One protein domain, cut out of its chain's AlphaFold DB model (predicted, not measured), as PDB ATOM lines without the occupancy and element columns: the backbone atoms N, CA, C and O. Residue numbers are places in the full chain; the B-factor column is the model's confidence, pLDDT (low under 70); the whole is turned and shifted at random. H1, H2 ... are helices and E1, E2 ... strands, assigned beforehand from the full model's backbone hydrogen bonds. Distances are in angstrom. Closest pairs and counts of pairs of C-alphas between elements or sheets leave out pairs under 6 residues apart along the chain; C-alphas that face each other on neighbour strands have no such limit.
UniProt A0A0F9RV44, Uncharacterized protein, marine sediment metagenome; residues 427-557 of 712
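What this domain is: This is residues 427 to 557 of the 712 residues of an uncharacterized protein of marine sediment metagenome (UniProt A0A0F9RV44). What does the model look like? It is a flattened sandwich of two twisted antiparallel sheets, roughly face to face; at one side E4 bends into E5 and E7 into E8, passing from sheet to sheet. At the other side the one short helix, H1, sits near E12, E13 and E15. What is it made of? The 131 printed residues hold one named helix and 15 named strands, mostly strand, in the order E1 to E14, H1, E15; the sheets run E7 E6 E5 E2 E1 E15 E14 E13 and E4 E3 E8 E9 E10 E11 E12. The whole is compact, with a radius of gyration of the C-alphas of 13.6 A and spans of 38 by 37 by 23 A.

How they stand to each other: How is the sheet of eight built? Its strands are E1, residues 428 to 436, E2, 439 to 446, E5, 463 to 467, E6, 470 to 472, E7, 478 to 480, E13, 525 to 527, E14, 533 to 535, and E15, 546 to 552; it is strongly twisted. E1 and E2 form a hairpin, antiparallel at 156 degrees, with N 432 and O 443 within hydrogen-bond range at 2.8 A. E1 and E15 are antiparallel at 155 degrees, with N 431 and O 549 within that range at 2.7 A. How is the sheet of seven built? It holds E3, residues 454 to 456, E4, 459 to 461, E8, 483 to 486, E9, 492 to 494, E10, 498 to 500, E11, 503 to 505, and E12, 512 to 514. E5 to E7 and E8 to E12 are meanders, each strand the antiparallel neighbour of the one before; in the hairpin of E10 and E11, N 500 and O 503 are 2.8 A apart, within hydrogen-bond range. How do the sheets meet? E4 runs on into E5 at 89 degrees, and E7 into E8 at 84 degrees. The closest C-alphas of E5 and E10 are those of Val 466 and Leu 498, 7.2 A apart. Where is the helix? H1, residues 537 to 543, is on the sheet of eight at a height of 6.2 A, over none of its strands, and only grazes the other sheet. Its closest C-alphas to E15 are those of Ser 540 and Phe 547, 5.5 A apart; every O i to N i+4 pair in H1 is within hydrogen-bond range.

Where its parts are: Where do the first and last elements lie? E1 begins at C-alpha 428, (11.291, -3.989, 31.231), and E15 ends at C-alpha 552, (10.620, -7.205, 33.975). Which elements are longest? E1 measures 24.7 A, E2 22.6 A, E15 19.6 A and E5 13.5 A.

The domain as a whole: How far does it reach? The C-alphas farthest apart, of Asp 437 and Glu 557, are 39.1 A apart. Is it whole and well determined? The printed part has no cut and no long link; its mean pLDDT is 93.1, with residues 450 to 451 under 70.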
ATOM      1  N   ASP A 427      12.084  -1.495  35.334       92.31
ATOM      2  CA  ASP A 427      12.324  -1.437  33.900       92.31
ATOM      3  C   ASP A 427      12.012  -2.808  33.269       92.31
ATOM      4  O   ASP A 427      11.922  -3.840  33.953       92.31
ATOM      5  N   VAL A 428      11.718  -2.799  31.969       94.69
ATOM      6  CA  VAL A 428      11.291  -3.989  31.231       94.69
ATOM      7  C   VAL A 428      12.111  -4.155  29.961       94.69
ATOM      8  O   VAL A 428      12.479  -3.186  29.296       94.69
ATOM      9  N   THR A 429      12.342  -5.409  29.594       95.50
ATOM     10  CA  THR A 429      12.910  -5.796  28.308       95.50
ATOM     11  C   THR A 429      11.806  -6.392  27.440       95.50
ATOM     12  O   THR A 429      11.253  -7.449  27.757       95.50
ATOM     13  N   GLU A 430      11.472  -5.727  26.336       96.56
ATOM     14  CA  GLU A 430      10.601  -6.294  25.305       96.56
ATOM     15  C   GLU A 430      11.415  -7.250  24.428       96.56
ATOM     16  O   GLU A 430      12.489  -6.902  23.948       96.56
ATOM     17  N   VAL A 431      10.910  -8.457  24.213       96.81
ATOM     18  CA  VAL A 431      11.571  -9.555  23.509       96.81
ATOM     19  C   VAL A 431      10.666 -10.035  22.374       96.81
ATOM     20  O   VAL A 431       9.582 -10.564  22.604       96.81
ATOM     21  N   ASP A 432      11.130  -9.879  21.139       97.19
ATOM     22  CA  ASP A 432      10.456 -10.295  19.906       97.19
ATOM     23  C   ASP A 432      11.137 -11.547  19.332       97.19
ATOM     24  O   ASP A 432      12.312 -11.536  18.939       97.19
ATOM     25  N   ILE A 433      10.397 -12.655  19.294       96.88
ATOM     26  CA  ILE A 433      10.903 -13.981  18.921       96.88
ATOM     27  C   ILE A 433      10.363 -14.376  17.550       96.88
ATOM     28  O   ILE A 433       9.156 -14.421  17.318       96.88
ATOM     29  N   LYS A 434      11.259 -14.740  16.628       96.25
ATOM     30  CA  LYS A 434      10.926 -15.135  15.247       96.25
ATOM     31  C   LYS A 434      11.674 -16.388  14.844       96.25
ATOM     32  O   LYS A 434      12.788 -16.623  15.292       96.25
ATOM     33  N   ILE A 435      11.137 -17.153  13.900       94.81
ATOM     34  CA  ILE A 435      11.886 -18.264  13.296       94.81
ATOM     35  C   ILE A 435      12.662 -17.762  12.073       94.81
ATOM     36  O   ILE A 435      12.075 -17.245  11.117       94.81
ATOM     37  N   ARG A 436      13.982 -17.968  12.056       94.88
ATOM     38  CA  ARG A 436      14.856 -17.651  10.917       94.88
ATOM     39  C   ARG A 436      15.962 -18.689  10.765       94.88
ATOM     40  O   ARG A 436      16.717 -18.942  11.691       94.88
ATOM     41  N   ASP A 437      16.095 -19.249   9.561       92.75
ATOM     42  CA  ASP A 437      17.124 -20.245   9.217       92.75
ATOM     43  C   ASP A 437      17.174 -21.468  10.168       92.75
ATOM     44  O   ASP A 437      18.258 -21.967  10.450       92.75
ATOM     45  N   ASP A 438      16.017 -21.945  10.649       91.12
ATOM     46  CA  ASP A 438      15.866 -23.025  11.650       91.12
ATOM     47  C   ASP A 438      16.313 -22.667  13.090       91.12
ATOM     48  O   ASP A 438      16.392 -23.548  13.946       91.12
ATOM     49  N   TYR A 439      16.554 -21.382  13.376       92.94
ATOM     50  CA  TYR A 439      16.808 -20.838  14.719       92.94
ATOM     51  C   TYR A 439      15.647 -19.953  15.180       92.94
ATOM     52  O   TYR A 439      14.921 -19.391  14.352       92.94
ATOM     53  N   PHE A 440      15.522 -19.767  16.491       95.25
ATOM     54  CA  PHE A 440      14.827 -18.612  17.046       95.25
ATOM     55  C   PHE A 440      15.752 -17.398  16.961       95.25
ATOM     56  O   PHE A 440      16.788 -17.367  17.612       95.25
ATOM     57  N   LEU A 441      15.401 -16.421  16.133       96.31
ATOM     58  CA  LEU A 441      15.943 -15.072  16.213       96.31
ATOM     59  C   LEU A 441      15.196 -14.355  17.335       96.31
ATOM     60  O   LEU A 441      13.988 -14.152  17.220       96.31
ATOM     61  N   VAL A 442      15.915 -13.997  18.390       96.94
ATOM     62  CA  VAL A 442      15.387 -13.302  19.562       96.94
ATOM     63  C   VAL A 442      15.975 -11.901  19.548       96.94
ATOM     64  O   VAL A 442      17.194 -11.745  19.610       96.94
ATOM     65  N   GLN A 443      15.122 -10.898  19.380       96.75
ATOM     66  CA  GLN A 443      15.512  -9.490  19.358       96.75
ATOM     67  C   GLN A 443      14.948  -8.840  20.609       96.75
ATOM     68  O   GLN A 443      13.767  -9.022  20.890       96.75
ATOM     69  N   GLY A 444      15.769  -8.115  21.354       95.19
ATOM     70  CA  GLY A 444      15.303  -7.397  22.527       95.19
ATOM     71  C   GLY A 444      15.380  -5.887  22.340       95.19
ATOM     72  O   GLY A 444      16.186  -5.385  21.557       95.19
ATOM     73  N   SER A 445      14.524  -5.161  23.047       93.81
ATOM     74  CA  SER A 445      14.558  -3.703  23.142       93.81
ATOM     75  C   SER A 445      14.178  -3.253  24.547       93.81
ATOM     76  O   SER A 445      13.208  -3.759  25.113       93.81
ATOM     77  N   ARG A 446      14.924  -2.283  25.084       87.62
ATOM     78  CA  ARG A 446      14.647  -1.616  26.362       87.62
ATOM     79  C   ARG A 446      14.245  -0.161  26.117       87.62
ATOM     80  O   ARG A 446      14.688   0.459  25.149       87.62
ATOM     81  N   ASP A 447      13.383   0.364  26.983       82.12
ATOM     82  CA  ASP A 447      12.829   1.723  26.868       82.12
ATOM     83  C   ASP A 447      13.839   2.832  27.218       82.12
ATOM     84  O   ASP A 447      13.633   4.000  26.877       82.12
ATOM     85  N   ASP A 448      14.931   2.496  27.901       80.56
ATOM     86  CA  ASP A 448      15.916   3.446  28.425       80.56
ATOM     87  C   ASP A 448      16.990   3.888  27.409       80.56
ATOM     88  O   ASP A 448      17.863   4.697  27.748       80.56
ATOM     89  N   ASP A 449      16.891   3.444  26.145       70.44
ATOM     90  CA  ASP A 449      17.789   3.759  25.016       70.44
ATOM     91  C   ASP A 449      19.289   3.471  25.290       70.44
ATOM     92  O   ASP A 449      20.141   3.849  24.473       70.44
ATOM     93  N   GLN A 450      19.646   2.867  26.430       66.81
ATOM     94  CA  GLN A 450      21.036   2.801  26.897       66.81
ATOM     95  C   GLN A 450      21.579   1.404  27.132       66.81
ATOM     96  O   GLN A 450      22.804   1.268  27.087       66.81
ATOM     97  N   ASP A 451      20.723   0.396  27.255       69.69
ATOM     98  CA  ASP A 451      21.180  -0.936  27.608       69.69
ATOM     99  C   ASP A 451      20.799  -1.982  26.557       69.69
ATOM    100  O   ASP A 451      19.678  -2.031  26.043       69.69
ATOM    101  N   ASP A 452      21.761  -2.845  26.252       86.00
ATOM    102  CA  ASP A 452      21.551  -4.034  25.442       86.00
ATOM    103  C   ASP A 452      20.585  -5.008  26.143       86.00
ATOM    104  O   ASP A 452      20.555  -5.146  27.370       86.00
ATOM    105  N   ALA A 453      19.800  -5.732  25.351       92.88
ATOM    106  CA  ALA A 453      18.753  -6.600  25.876       92.88
ATOM    107  C   ALA A 453      19.257  -7.939  26.433       92.88
ATOM    108  O   ALA A 453      18.527  -8.610  27.165       92.88
ATOM    109  N   PHE A 454      20.470  -8.361  26.081       95.19
ATOM    110  CA  PHE A 454      21.043  -9.625  26.530       95.19
ATOM    111  C   PHE A 454      22.487  -9.438  26.979       95.19
ATOM    112  O   PHE A 454      23.271  -8.817  26.267       95.19
ATOM    113  N   SER A 455      22.868 -10.044  28.104       93.62
ATOM    114  CA  SER A 455      24.233  -9.942  28.633       93.62
ATOM    115  C   SER A 455      24.841 -11.308  28.969       93.62
ATOM    116  O   SER A 455      24.219 -12.182  29.584       93.62
ATOM    117  N   TYR A 456      26.093 -11.516  28.553       94.44
ATOM    118  CA  TYR A 456      26.883 -12.712  28.854       94.44
ATOM    119  C   TYR A 456      28.373 -12.380  28.969       94.44
ATOM    120  O   TYR A 456      28.977 -11.847  28.049       94.44
ATOM    121  N   ASN A 457      29.020 -12.762  30.079       92.19
ATOM    122  CA  ASN A 457      30.460 -12.534  30.303       92.19
ATOM    123  C   ASN A 457      30.925 -11.060  30.143       92.19
ATOM    124  O   ASN A 457      32.090 -10.824  29.812       92.19
ATOM    125  N   ASN A 458      30.074 -10.078  30.474       89.81
ATOM    126  CA  ASN A 458      30.292  -8.632  30.248       89.81
ATOM    127  C   ASN A 458      30.349  -8.223  28.765       89.81
ATOM    128  O   ASN A 458      30.935  -7.192  28.431       89.81
ATOM    129  N   GLU A 459      29.835  -9.068  27.878       94.44
ATOM    130  CA  GLU A 459      29.473  -8.687  26.522       94.44
ATOM    131  C   GLU A 459      27.959  -8.594  26.433       94.44
ATOM    132  O   GLU A 459      27.237  -9.372  27.064       94.44
ATOM    133  N   ASP A 460      27.525  -7.656  25.611       94.38
ATOM    134  CA  ASP A 460      26.154  -7.218  25.541       94.38
ATOM    135  C   ASP A 460      25.648  -7.345  24.092       94.38
ATOM    136  O   ASP A 460      26.421  -7.196  23.133       94.38
ATOM    137  N   TYR A 461      24.378  -7.720  23.927       95.56
ATOM    138  CA  TYR A 461      23.793  -8.076  22.637       95.56
ATOM    139  C   TYR A 461      22.346  -7.572  22.504       95.56
ATOM    140  O   TYR A 461      21.512  -7.807  23.376       95.56
ATOM    141  N   ASP A 462      22.020  -6.988  21.348       95.44
ATOM    142  CA  ASP A 462      20.645  -6.608  20.968       95.44
ATOM    143  C   ASP A 462      19.825  -7.784  20.402       95.44
ATOM    144  O   ASP A 462      18.600  -7.847  20.517       95.44
ATOM    145  N   GLU A 463      20.497  -8.716  19.718       96.50
ATOM    146  CA  GLU A 463      19.867  -9.878  19.093       96.50
ATOM    147  C   GLU A 463      20.729 -11.135  19.217       96.50
ATOM    148  O   GLU A 463      21.955 -11.093  19.075       96.50
ATOM    149  N   VAL A 464      20.068 -12.274  19.421       97.19
ATOM    150  CA  VAL A 464      20.702 -13.594  19.503       97.19
ATOM    151  C   VAL A 464      19.939 -14.636  18.682       97.19
ATOM    152  O   VAL A 464      18.739 -14.517  18.425       97.19
ATOM    153  N   TYR A 465      20.640 -15.687  18.258       96.38
ATOM    154  CA  TYR A 465      20.063 -16.849  17.581       96.38
ATOM    155  C   TYR A 465      20.115 -18.060  18.512       96.38
ATOM    156  O   TYR A 465      21.197 -18.536  18.849       96.38
ATOM    157  N   VAL A 466      18.958 -18.604  18.883       95.62
ATOM    158  CA  VAL A 466      18.849 -19.776  19.763       95.62
ATOM    159  C   VAL A 466      18.450 -21.006  18.955       95.62
ATOM    160  O   VAL A 466      17.464 -21.001  18.215       95.62
ATOM    161  N   GLY A 467      19.223 -22.083  19.081       92.06
ATOM    162  CA  GLY A 467      18.943 -23.345  18.401       92.06
ATOM    163  C   GLY A 467      19.625 -24.544  19.053       92.06
ATOM    164  O   GLY A 467      20.177 -24.464  20.144       92.06
ATOM    165  N   ALA A 468      19.611 -25.688  18.366       91.19
ATOM    166  CA  ALA A 468      20.160 -26.939  18.899       91.19
ATOM    167  C   ALA A 468      21.690 -26.934  19.103       91.19
ATOM    168  O   ALA A 468      22.203 -27.814  19.787       91.19
ATOM    169  N   GLU A 469      22.406 -25.973  18.515       92.62
ATOM    170  CA  GLU A 469      23.867 -25.831  18.612       92.62
ATOM    171  C   GLU A 469      24.299 -24.920  19.783       92.62
ATOM    172  O   GLU A 469      25.464 -24.948  20.171       92.62
ATOM    173  N   GLY A 470      23.383 -24.115  20.337       94.06
ATOM    174  CA  GLY A 470      23.673 -23.102  21.354       94.06
ATOM    175  C   GLY A 470      22.937 -21.786  21.112       94.06
ATOM    176  O   GLY A 470      22.016 -21.707  20.291       94.06
ATOM    177  N   ILE A 471      23.381 -20.761  21.832       96.06
ATOM    178  CA  ILE A 471      23.009 -19.356  21.672       96.06
ATOM    179  C   ILE A 471      24.147 -18.670  20.913       96.06
ATOM    180  O   ILE A 471      25.309 -18.736  21.327       96.06
ATOM    181  N   LEU A 472      23.829 -18.070  19.769       96.81
ATOM    182  CA  LEU A 472      24.780 -17.449  18.847       96.81
ATOM    183  C   LEU A 472      24.522 -15.940  18.736       96.81
ATOM    184  O   LEU A 472      23.384 -15.500  18.890       96.81
ATOM    185  N   ASP A 473      25.551 -15.170  18.396       96.75
ATOM    186  CA  ASP A 473      25.435 -13.738  18.096       96.75
ATOM    187  C   ASP A 473      24.893 -13.466  16.673       96.75
ATOM    188  O   ASP A 473      24.562 -14.384  15.910       96.75
ATOM    189  N   SER A 474      24.835 -12.186  16.289       95.62
ATOM    190  CA  SER A 474      24.368 -11.742  14.966       95.62
ATOM    191  C   SER A 474      25.211 -12.249  13.781       95.62
ATOM    192  O   SER A 474      24.683 -12.455  12.681       95.62
ATOM    193  N   ASP A 475      26.496 -12.534  14.007       96.44
ATOM    194  CA  ASP A 475      27.424 -13.132  13.041       96.44
ATOM    195  C   ASP A 475      27.398 -14.677  13.073       96.44
ATOM    196  O   ASP A 475      28.134 -15.340  12.326       96.44
ATOM    197  N   LYS A 476      26.498 -15.269  13.873       95.50
ATOM    198  CA  LYS A 476      26.344 -16.712  14.122       95.50
ATOM    199  C   LYS A 476      27.578 -17.342  14.780       95.50
ATOM    200  O   LYS A 476      27.875 -18.519  14.549       95.50
ATOM    201  N   VAL A 477      28.304 -16.574  15.587       96.38
ATOM    202  CA  VAL A 477      29.376 -17.054  16.466       96.38
ATOM    203  C   VAL A 477      28.756 -17.525  17.779       96.38
ATOM    204  O   VAL A 477      27.875 -16.879  18.330       96.38
ATOM    205  N   LEU A 478      29.198 -18.683  18.273       96.38
ATOM    206  CA  LEU A 478      28.695 -19.259  19.520       96.38
ATOM    207  C   LEU A 478      29.057 -18.376  20.721       96.38
ATOM    208  O   LEU A 478      30.240 -18.210  21.014       96.38
ATOM    209  N   ILE A 479      28.035 -17.892  21.430       95.56
ATOM    210  CA  ILE A 479      28.156 -17.178  22.706       95.56
ATOM    211  C   ILE A 479      28.254 -18.208  23.839       95.56
ATOM    212  O   ILE A 479      29.225 -18.245  24.597       95.56
ATOM    213  N   THR A 480      27.253 -19.090  23.935       95.50
ATOM    214  CA  THR A 480      27.126 -20.079  25.016       95.50
ATOM    215  C   THR A 480      26.249 -21.267  24.609       95.50
ATOM    216  O   THR A 480      25.449 -21.178  23.684       95.50
ATOM    217  N   ILE A 481      26.399 -22.391  25.311       93.44
ATOM    218  CA  ILE A 481      25.526 -23.582  25.222       93.44
ATOM    219  C   ILE A 481      24.619 -23.734  26.457       93.44
ATOM    220  O   ILE A 481      23.949 -24.749  26.620       93.44
ATOM    221  N   GLY A 482      24.692 -22.779  27.386       92.88
ATOM    222  CA  GLY A 482      23.884 -22.754  28.600       92.88
ATOM    223  C   GLY A 482      22.774 -21.730  28.456       92.88
ATOM    224  O   GLY A 482      21.813 -21.944  27.718       92.88
ATOM    225  N   SER A 483      22.952 -20.608  29.145       93.25
ATOM    226  CA  SER A 483      21.979 -19.532  29.201       93.25
ATOM    227  C   SER A 483      22.619 -18.152  29.037       93.25
ATOM    228  O   SER A 483      23.822 -17.982  29.260       93.25
ATOM    229  N   ILE A 484      21.812 -17.179  28.619       94.69
ATOM    230  CA  ILE A 484      22.148 -15.750  28.564       94.69
ATOM    231  C   ILE A 484      21.117 -14.963  29.379       94.69
ATOM    232  O   ILE A 484      19.946 -15.337  29.396       94.69
ATOM    233  N   ARG A 485      21.541 -13.920  30.095       92.19
ATOM    234  CA  ARG A 485      20.648 -13.089  30.918       92.19
ATOM    235  C   ARG A 485      19.842 -12.141  30.027       92.19
ATOM    236  O   ARG A 485      20.380 -11.676  29.022       92.19
ATOM    237  N   ILE A 486      18.589 -11.866  30.384       93.12
ATOM    238  CA  ILE A 486      17.719 -10.902  29.689       93.12
ATOM    239  C   ILE A 486      17.674  -9.604  30.504       93.12
ATOM    240  O   ILE A 486      17.272  -9.635  31.665       93.12
ATOM    241  N   GLY A 487      18.087  -8.485  29.912       90.38
ATOM    242  CA  GLY A 487      18.178  -7.184  30.578       90.38
ATOM    243  C   GLY A 487      19.003  -7.244  31.863       90.38
ATOM    244  O   GLY A 487      20.055  -7.898  31.924       90.38
ATOM    245  N   GLU A 488      18.484  -6.608  32.910       88.44
ATOM    246  CA  GLU A 488      18.993  -6.722  34.279       88.44
ATOM    247  C   GLU A 488      18.184  -7.722  35.119       88.44
ATOM    248  O   GLU A 488      18.400  -7.845  36.323       88.44
ATOM    249  N   SER A 489      17.310  -8.508  34.493       88.56
ATOM    250  CA  SER A 489      16.487  -9.487  35.200       88.56
ATOM    251  C   SER A 489      17.268 -10.686  35.732       88.56
ATOM    252  O   SER A 489      18.325 -11.055  35.217       88.56
ATOM    253  N   ASP A 490      16.712 -11.361  36.736       86.00
ATOM    254  CA  ASP A 490      17.137 -12.712  37.130       86.00
ATOM    255  C   ASP A 490      16.580 -13.802  36.190       86.00
ATOM    256  O   ASP A 490      16.693 -15.002  36.458       86.00
ATOM    257  N   VAL A 491      15.981 -13.398  35.064       87.94
ATOM    258  CA  VAL A 491      15.423 -14.284  34.048       87.94
ATOM    259  C   VAL A 491      16.464 -14.545  32.961       87.94
ATOM    260  O   VAL A 491      17.120 -13.646  32.427       87.94
ATOM    261  N   TYR A 492      16.603 -15.821  32.609       90.88
ATOM    262  CA  TYR A 492      17.573 -16.283  31.627       90.88
ATOM    263  C   TYR A 492      16.882 -16.892  30.415       90.88
ATOM    264  O   TYR A 492      15.836 -17.526  30.529       90.88
ATOM    265  N   LEU A 493      17.534 -16.729  29.269       89.69
ATOM    266  CA  LEU A 493      17.234 -17.394  28.015       89.69
ATOM    267  C   LEU A 493      18.080 -18.670  27.906       89.69
ATOM    268  O   LEU A 493      19.308 -18.573  27.858       89.69
ATOM    269  N   GLU A 494      17.465 -19.854  27.843       89.31
ATOM    270  CA  GLU A 494      18.195 -21.138  27.779       89.31
ATOM    271  C   GLU A 494      18.081 -21.869  26.428       89.31
ATOM    272  O   GLU A 494      17.149 -21.662  25.646       89.31
ATOM    273  N   GLN A 495      19.048 -22.753  26.143       84.88
ATOM    274  CA  GLN A 495      19.074 -23.598  24.946       84.88
ATOM    275  C   GLN A 495      18.086 -24.782  25.013       84.88
ATOM    276  O   GLN A 495      17.949 -25.468  26.023       84.88
ATOM    277  N   GLY A 496      17.531 -25.147  23.851       75.69
ATOM    278  CA  GLY A 496      16.796 -26.395  23.620       75.69
ATOM    279  C   GLY A 496      15.387 -26.081  23.151       75.69
ATOM    280  O   GLY A 496      15.128 -26.067  21.948       75.69
ATOM    281  N   SER A 497      14.525 -25.777  24.112       80.50
ATOM    282  CA  SER A 497      13.352 -24.923  23.915       80.50
ATOM    283  C   SER A 497      13.746 -23.511  24.345       80.50
ATOM    284  O   SER A 497      14.632 -23.381  25.186       80.50
ATOM    285  N   LEU A 498      13.145 -22.465  23.778       87.31
ATOM    286  CA  LEU A 498      13.422 -21.113  24.261       87.31
ATOM    287  C   LEU A 498      12.755 -20.961  25.629       87.31
ATOM    288  O   LEU A 498      11.530 -20.896  25.702       87.31
ATOM    289  N   ILE A 499      13.543 -20.996  26.698       89.88
ATOM    290  CA  ILE A 499      13.048 -20.899  28.075       89.88
ATOM    291  C   ILE A 499      13.308 -19.478  28.568       89.88
ATOM    292  O   ILE A 499      14.426 -19.003  28.411       89.88
ATOM    293  N   ILE A 500      12.285 -18.820  29.111       90.69
ATOM    294  CA  ILE A 500      12.310 -17.487  29.724       90.69
ATOM    295  C   ILE A 500      11.617 -17.632  31.083       90.69
ATOM    296  O   ILE A 500      10.390 -17.625  31.171       90.69
ATOM    297  N   GLY A 501      12.396 -17.853  32.142       91.25
ATOM    298  CA  GLY A 501      11.841 -18.210  33.453       91.25
ATOM    299  C   GLY A 501      11.090 -19.542  33.365       91.25
ATOM    300  O   GLY A 501      11.635 -20.526  32.869       91.25
ATOM    301  N   ASP A 502       9.823 -19.569  33.783       94.00
ATOM    302  CA  ASP A 502       8.964 -20.759  33.675       94.00
ATOM    303  C   ASP A 502       8.197 -20.868  32.339       94.00
ATOM    304  O   ASP A 502       7.484 -21.855  32.101       94.00
ATOM    305  N   LEU A 503       8.351 -19.882  31.446       96.12
ATOM    306  CA  LEU A 503       7.818 -19.906  30.086       96.12
ATOM    307  C   LEU A 503       8.770 -20.686  29.172       96.12
ATOM    308  O   LEU A 503       9.942 -20.364  29.044       96.12
ATOM    309  N   THR A 504       8.266 -21.713  28.499       96.56
ATOM    310  CA  THR A 504       9.005 -22.571  27.570       96.56
ATOM    311  C   THR A 504       8.348 -22.541  26.196       96.56
ATOM    312  O   THR A 504       7.201 -22.949  26.042       96.56
ATOM    313  N   ILE A 505       9.086 -22.140  25.168       95.31
ATOM    314  CA  ILE A 505       8.614 -22.106  23.782       95.31
ATOM    315  C   ILE A 505       9.298 -23.234  23.014       95.31
ATOM    316  O   ILE A 505      10.518 -23.240  22.812       95.31
ATOM    317  N   GLU A 506       8.518 -24.218  22.581       93.75
ATOM    318  CA  GLU A 506       9.049 -25.359  21.845       93.75
ATOM    319  C   GLU A 506       9.485 -24.965  20.429       93.75
ATOM    320  O   GLU A 506       8.842 -24.161  19.749       93.75
ATOM    321  N   LEU A 507      10.567 -25.590  19.950       87.44
ATOM    322  CA  LEU A 507      11.141 -25.352  18.621       87.44
ATOM    323  C   LEU A 507      10.080 -25.317  17.515       87.44
ATOM    324  O   LEU A 507       9.242 -26.209  17.407       87.44
ATOM    325  N   ASN A 508      10.203 -24.340  16.615       86.44
ATOM    326  CA  ASN A 508       9.251 -24.061  15.534       86.44
ATOM    327  C   ASN A 508       7.846 -23.625  15.990       86.44
ATOM    328  O   ASN A 508       6.901 -23.810  15.213       86.44
ATOM    329  N   PHE A 509       7.720 -23.076  17.204       92.31
ATOM    330  CA  PHE A 509       6.440 -22.754  17.842       92.31
ATOM    331  C   PHE A 509       5.485 -23.953  17.813       92.31
ATOM    332  O   PHE A 509       4.335 -23.835  17.406       92.31
ATOM    333  N   LEU A 510       5.985 -25.148  18.152       92.12
ATOM    334  CA  LEU A 510       5.118 -26.327  18.262       92.12
ATOM    335  C   LEU A 510       4.144 -26.192  19.433       92.12
ATOM    336  O   LEU A 510       3.005 -26.642  19.324       92.12
ATOM    337  N   ASP A 511       4.611 -25.577  20.517       95.75
ATOM    338  CA  ASP A 511       3.841 -25.285  21.712       95.75
ATOM    339  C   ASP A 511       4.477 -24.104  22.465       95.75
ATOM    340  O   ASP A 511       5.660 -23.795  22.284       95.75
ATOM    341  N   ILE A 512       3.683 -23.469  23.318       96.12
ATOM    342  CA  ILE A 512       4.105 -22.456  24.285       96.12
ATOM    343  C   ILE A 512       3.587 -22.941  25.632       96.12
ATOM    344  O   ILE A 512       2.379 -23.056  25.833       96.12
ATOM    345  N   LEU A 513       4.500 -23.283  26.534       96.75
ATOM    346  CA  LEU A 513       4.207 -23.901  27.817       96.75
ATOM    347  C   LEU A 513       4.568 -22.943  28.949       96.75
ATOM    348  O   LEU A 513       5.664 -22.405  28.952       96.75
ATOM    349  N   TYR A 514       3.723 -22.813  29.963       96.25
ATOM    350  CA  TYR A 514       4.110 -22.212  31.242       96.25
ATOM    351  C   TYR A 514       3.917 -23.246  32.349       96.25
ATOM    352  O   TYR A 514       2.847 -23.852  32.451       96.25
ATOM    353  N   LYS A 515       4.978 -23.551  33.110       94.75
ATOM    354  CA  LYS A 515       5.005 -24.665  34.091       94.75
ATOM    355  C   LYS A 515       4.495 -26.000  33.509       94.75
ATOM    356  O   LYS A 515       3.878 -26.817  34.191       94.75
ATOM    357  N   GLY A 516       4.748 -26.227  32.215       95.56
ATOM    358  CA  GLY A 516       4.326 -27.419  31.470       95.56
ATOM    359  C   GLY A 516       2.864 -27.429  30.993       95.56
ATOM    360  O   GLY A 516       2.432 -28.430  30.418       95.56
ATOM    361  N   ILE A 517       2.100 -26.355  31.209       96.25
ATOM    362  CA  ILE A 517       0.728 -26.187  30.707       96.25
ATOM    363  C   ILE A 517       0.774 -25.462  29.362       96.25
ATOM    364  O   ILE A 517       1.397 -24.415  29.264       96.25
ATOM    365  N   SER A 518       0.105 -26.011  28.345       97.25
ATOM    366  CA  SER A 518       0.080 -25.456  26.984       97.25
ATOM    367  C   SER A 518      -0.885 -24.278  26.824       97.25
ATOM    368  O   SER A 518      -2.056 -24.364  27.204       97.25
ATOM    369  N   PHE A 519      -0.389 -23.227  26.172       97.31
ATOM    370  CA  PHE A 519      -1.098 -22.008  25.775       97.31
ATOM    371  C   PHE A 519      -1.239 -21.881  24.251       97.31
ATOM    372  O   PHE A 519      -1.754 -20.887  23.758       97.31
ATOM    373  N   ALA A 520      -0.862 -22.902  23.476       95.75
ATOM    374  CA  ALA A 520      -0.872 -22.858  22.010       95.75
ATOM    375  C   ALA A 520      -2.248 -22.626  21.349       95.75
ATOM    376  O   ALA A 520      -2.302 -22.357  20.158       95.75
ATOM    377  N   ASN A 521      -3.356 -22.772  22.082       96.31
ATOM    378  CA  ASN A 521      -4.720 -22.555  21.572       96.31
ATOM    379  C   ASN A 521      -5.445 -21.465  22.381       96.31
ATOM    380  O   ASN A 521      -6.613 -21.636  22.744       96.31
ATOM    381  N   LYS A 522      -4.696 -20.452  22.813       96.81
ATOM    382  CA  LYS A 522      -5.170 -19.330  23.616       96.81
ATOM    383  C   LYS A 522      -4.815 -18.023  22.912       96.81
ATOM    384  O   LYS A 522      -3.647 -17.804  22.610       96.81
ATOM    385  N   ASP A 523      -5.794 -17.165  22.667       95.94
ATOM    386  CA  ASP A 523      -5.632 -15.908  21.926       95.94
ATOM    387  C   ASP A 523      -5.512 -14.666  22.829       95.94
ATOM    388  O   ASP A 523      -5.330 -13.548  22.343       95.94
ATOM    389  N   ASP A 524      -5.558 -14.856  24.150       97.69
ATOM    390  CA  ASP A 524      -5.433 -13.783  25.136       97.69
ATOM    391  C   ASP A 524      -3.971 -13.384  25.415       97.69
ATOM    392  O   ASP A 524      -3.007 -14.017  24.973       97.69
ATOM    393  N   ASN A 525      -3.802 -12.303  26.179       97.62
ATOM    394  CA  ASN A 525      -2.508 -11.920  26.738       97.62
ATOM    395  C   ASN A 525      -2.423 -12.404  28.180       97.62
ATOM    396  O   ASN A 525      -3.401 -12.297  28.922       97.62
ATOM    397  N   TYR A 526      -1.242 -12.861  28.576       97.94
ATOM    398  CA  TYR A 526      -1.021 -13.455  29.882       97.94
ATOM    399  C   TYR A 526       0.110 -12.746  30.619       97.94
ATOM    400  O   TYR A 526       1.160 -12.495  30.038       97.94
ATOM    401  N   LEU A 527      -0.121 -12.446  31.892       97.81
ATOM    402  CA  LEU A 527       0.814 -11.985  32.911       97.81
ATOM    403  C   LEU A 527       1.140 -13.157  33.846       97.81
ATOM    404  O   LEU A 527       0.225 -13.711  34.457       97.81
ATOM    405  N   THR A 528       2.413 -13.524  33.977       97.75
ATOM    406  CA  THR A 528       2.856 -14.586  34.891       97.75
ATOM    407  C   THR A 528       3.066 -14.093  36.322       97.75
ATOM    408  O   THR A 528       2.970 -12.899  36.605       97.75
ATOM    409  N   TYR A 529       3.371 -15.019  37.233       96.31
ATOM    410  CA  TYR A 529       3.692 -14.691  38.626       96.31
ATOM    411  C   TYR A 529       5.048 -13.988  38.775       96.31
ATOM    412  O   TYR A 529       5.272 -13.234  39.711       96.31
ATOM    413  N   GLU A 530       5.947 -14.183  37.814       95.94
ATOM    414  CA  GLU A 530       7.230 -13.483  37.725       95.94
ATOM    415  C   GLU A 530       7.089 -12.107  37.043       95.94
ATOM    416  O   GLU A 530       8.083 -11.432  36.800       95.94
ATOM    417  N   GLY A 531       5.864 -11.700  36.686       96.44
ATOM    418  CA  GLY A 531       5.592 -10.453  35.973       96.44
ATOM    419  C   GLY A 531       5.846 -10.504  34.465       96.44
ATOM    420  O   GLY A 531       5.716  -9.482  33.793       96.44
ATOM    421  N   ILE A 532       6.184 -11.674  33.909       97.06
ATOM    422  CA  ILE A 532       6.430 -11.838  32.473       97.06
ATOM    423  C   ILE A 532       5.100 -11.715  31.730       97.06
ATOM    424  O   ILE A 532       4.128 -12.391  32.065       97.06
ATOM    425  N   ILE A 533       5.051 -10.885  30.690       97.81
ATOM    426  CA  ILE A 533       3.868 -10.756  29.835       97.81
ATOM    427  C   ILE A 533       4.136 -11.448  28.508       97.81
ATOM    428  O   ILE A 533       5.087 -11.092  27.822       97.81
ATOM    429  N   PHE A 534       3.276 -12.370  28.084       97.25
ATOM    430  CA  PHE A 534       3.319 -12.925  26.732       97.25
ATOM    431  C   PHE A 534       1.982 -12.754  26.016       97.25
ATOM    432  O   PHE A 534       0.907 -12.904  26.603       97.25
ATOM    433  N   LYS A 535       2.050 -12.382  24.736       96.56
ATOM    434  CA  LYS A 535       0.884 -11.914  23.977       96.56
ATOM    435  C   LYS A 535       0.459 -12.931  22.926       96.56
ATOM    436  O   LYS A 535       1.289 -13.373  22.137       96.56
ATOM    437  N   ASN A 536      -0.839 -13.235  22.896       94.94
ATOM    438  CA  ASN A 536      -1.524 -13.981  21.836       94.94
ATOM    439  C   ASN A 536      -0.768 -15.243  21.348       94.94
ATOM    440  O   ASN A 536      -0.340 -15.319  20.189       94.94
ATOM    441  N   PRO A 537      -0.560 -16.236  22.234       96.25
ATOM    442  CA  PRO A 537       0.230 -17.422  21.915       96.25
ATOM    443  C   PRO A 537      -0.361 -18.272  20.775       96.25
ATOM    444  O   PRO A 537       0.409 -18.877  20.026       96.25
ATOM    445  N   GLU A 538      -1.687 -18.297  20.585       96.19
ATOM    446  CA  GLU A 538      -2.342 -18.989  19.460       96.19
ATOM    447  C   GLU A 538      -1.879 -18.449  18.106       96.19
ATOM    448  O   GLU A 538      -1.421 -19.227  17.264       96.19
ATOM    449  N   ASP A 539      -1.915 -17.129  17.900       94.81
ATOM    450  CA  ASP A 539      -1.507 -16.538  16.621       94.81
ATOM    451  C   ASP A 539      -0.022 -16.787  16.320       94.81
ATOM    452  O   ASP A 539       0.358 -16.983  15.157       94.81
ATOM    453  N   SER A 540       0.833 -16.824  17.344       93.75
ATOM    454  CA  SER A 540       2.256 -17.129  17.175       93.75
ATOM    455  C   SER A 540       2.498 -18.587  16.780       93.75
ATOM    456  O   SER A 540       3.325 -18.845  15.897       93.75
ATOM    457  N   VAL A 541       1.744 -19.531  17.350       93.19
ATOM    458  CA  VAL A 541       1.808 -20.961  17.002       93.19
ATOM    459  C   VAL A 541       1.232 -21.229  15.608       93.19
ATOM    460  O   VAL A 541       1.902 -21.836  14.762       93.19
ATOM    461  N   ASP A 542       0.030 -20.735  15.318       93.25
ATOM    462  CA  ASP A 542      -0.670 -20.981  14.051       93.25
ATOM    463  C   ASP A 542      -0.043 -20.217  12.881       93.25
ATOM    464  O   ASP A 542       0.127 -20.749  11.773       93.25
ATOM    465  N   GLY A 543       0.331 -18.961  13.120       89.31
ATOM    466  CA  GLY A 543       0.961 -18.095  12.132       89.31
ATOM    467  C   GLY A 543       2.429 -18.428  11.891       89.31
ATOM    468  O   GLY A 543       2.962 -18.060  10.837       89.31
ATOM    469  N   LYS A 544       3.085 -19.116  12.840       85.56
ATOM    470  CA  LYS A 544       4.555 -19.239  12.920       85.56
ATOM    471  C   LYS A 544       5.233 -17.880  12.747       85.56
ATOM    472  O   LYS A 544       6.199 -17.743  11.992       85.56
ATOM    473  N   GLY A 545       4.606 -16.874  13.349       85.81
ATOM    474  CA  GLY A 545       4.915 -15.467  13.175       85.81
ATOM    475  C   GLY A 545       5.964 -14.984  14.167       85.81
ATOM    476  O   GLY A 545       6.944 -15.674  14.445       85.81
ATOM    477  N   THR A 546       5.753 -13.763  14.642       93.00
ATOM    478  CA  THR A 546       6.468 -13.175  15.774       93.00
ATOM    479  C   THR A 546       5.772 -13.598  17.070       93.00
ATOM    480  O   THR A 546       4.569 -13.878  17.054       93.00
ATOM    481  N   PHE A 547       6.508 -13.682  18.171       96.56
ATOM    482  CA  PHE A 547       5.959 -13.880  19.510       96.56
ATOM    483  C   PHE A 547       6.590 -12.857  20.443       96.56
ATOM    484  O   PHE A 547       7.813 -12.834  20.584       96.56
ATOM    485  N   ASP A 548       5.743 -12.019  21.032       97.12
ATOM    486  CA  ASP A 548       6.164 -10.890  21.851       97.12
ATOM    487  C   ASP A 548       6.075 -11.272  23.330       97.12
ATOM    488  O   ASP A 548       5.014 -11.677  23.825       97.12
ATOM    489  N   VAL A 549       7.190 -11.108  24.034       97.44
ATOM    490  CA  VAL A 549       7.333 -11.342  25.472       97.44
ATOM    491  C   VAL A 549       7.886 -10.071  26.111       97.44
ATOM    492  O   VAL A 549       8.764  -9.438  25.549       97.44
ATOM    493  N   ILE A 550       7.385  -9.672  27.273       97.12
ATOM    494  CA  ILE A 550       7.925  -8.565  28.067       97.12
ATOM    495  C   ILE A 550       8.431  -9.163  29.371       97.12
ATOM    496  O   ILE A 550       7.674  -9.847  30.061       97.12
ATOM    497  N   VAL A 551       9.698  -8.925  29.686       96.25
ATOM    498  CA  VAL A 551      10.369  -9.461  30.872       96.25
ATOM    499  C   VAL A 551      10.739  -8.296  31.788       96.25
ATOM    500  O   VAL A 551      11.489  -7.426  31.348       96.25
ATOM    501  N   PRO A 552      10.219  -8.233  33.024       95.56
ATOM    502  CA  PRO A 552      10.620  -7.205  33.975       95.56
ATOM    503  C   PRO A 552      12.019  -7.490  34.543       95.56
ATOM    504  O   PRO A 552      12.392  -8.648  34.735       95.56
ATOM    505  N   ASP A 553      12.790  -6.435  34.807       92.69
ATOM    506  CA  ASP A 553      14.120  -6.532  35.424       92.69
ATOM    507  C   ASP A 553      14.058  -6.972  36.895       92.69
ATOM    508  O   ASP A 553      14.961  -7.638  37.390       92.69
ATOM    509  N   GLU A 554      12.970  -6.678  37.600       93.62
ATOM    510  CA  GLU A 554      12.729  -7.204  38.944       93.62
ATOM    511  C   GLU A 554      11.350  -7.859  38.984       93.62
ATOM    512  O   GLU A 554      10.420  -7.415  38.309       93.62
ATOM    513  N   VAL A 555      11.198  -8.921  39.779       94.12
ATOM    514  CA  VAL A 555       9.876  -9.525  39.980       94.12
ATOM    515  C   VAL A 555       8.971  -8.467  40.621       94.12
ATOM    516  O   VAL A 555       9.323  -7.937  41.677       94.12
ATOM    517  N   PRO A 556       7.831  -8.122  39.999       94.81
ATOM    518  CA  PRO A 556       6.958  -7.099  40.541       94.81
ATOM    519  C   PRO A 556       6.325  -7.567  41.854       94.81
ATOM    520  O   PRO A 556       5.826  -8.686  41.985       94.81
ATOM    521  N   GLU A 557       6.295  -6.654  42.812       95.12
ATOM    522  CA  GLU A 557       5.760  -6.833  44.152       95.12
ATOM    523  C   GLU A 557       4.522  -5.957  44.313       95.12
ATOM    524  O   GLU A 557       4.512  -4.775  43.961       95.12
TER     525      GLU A 557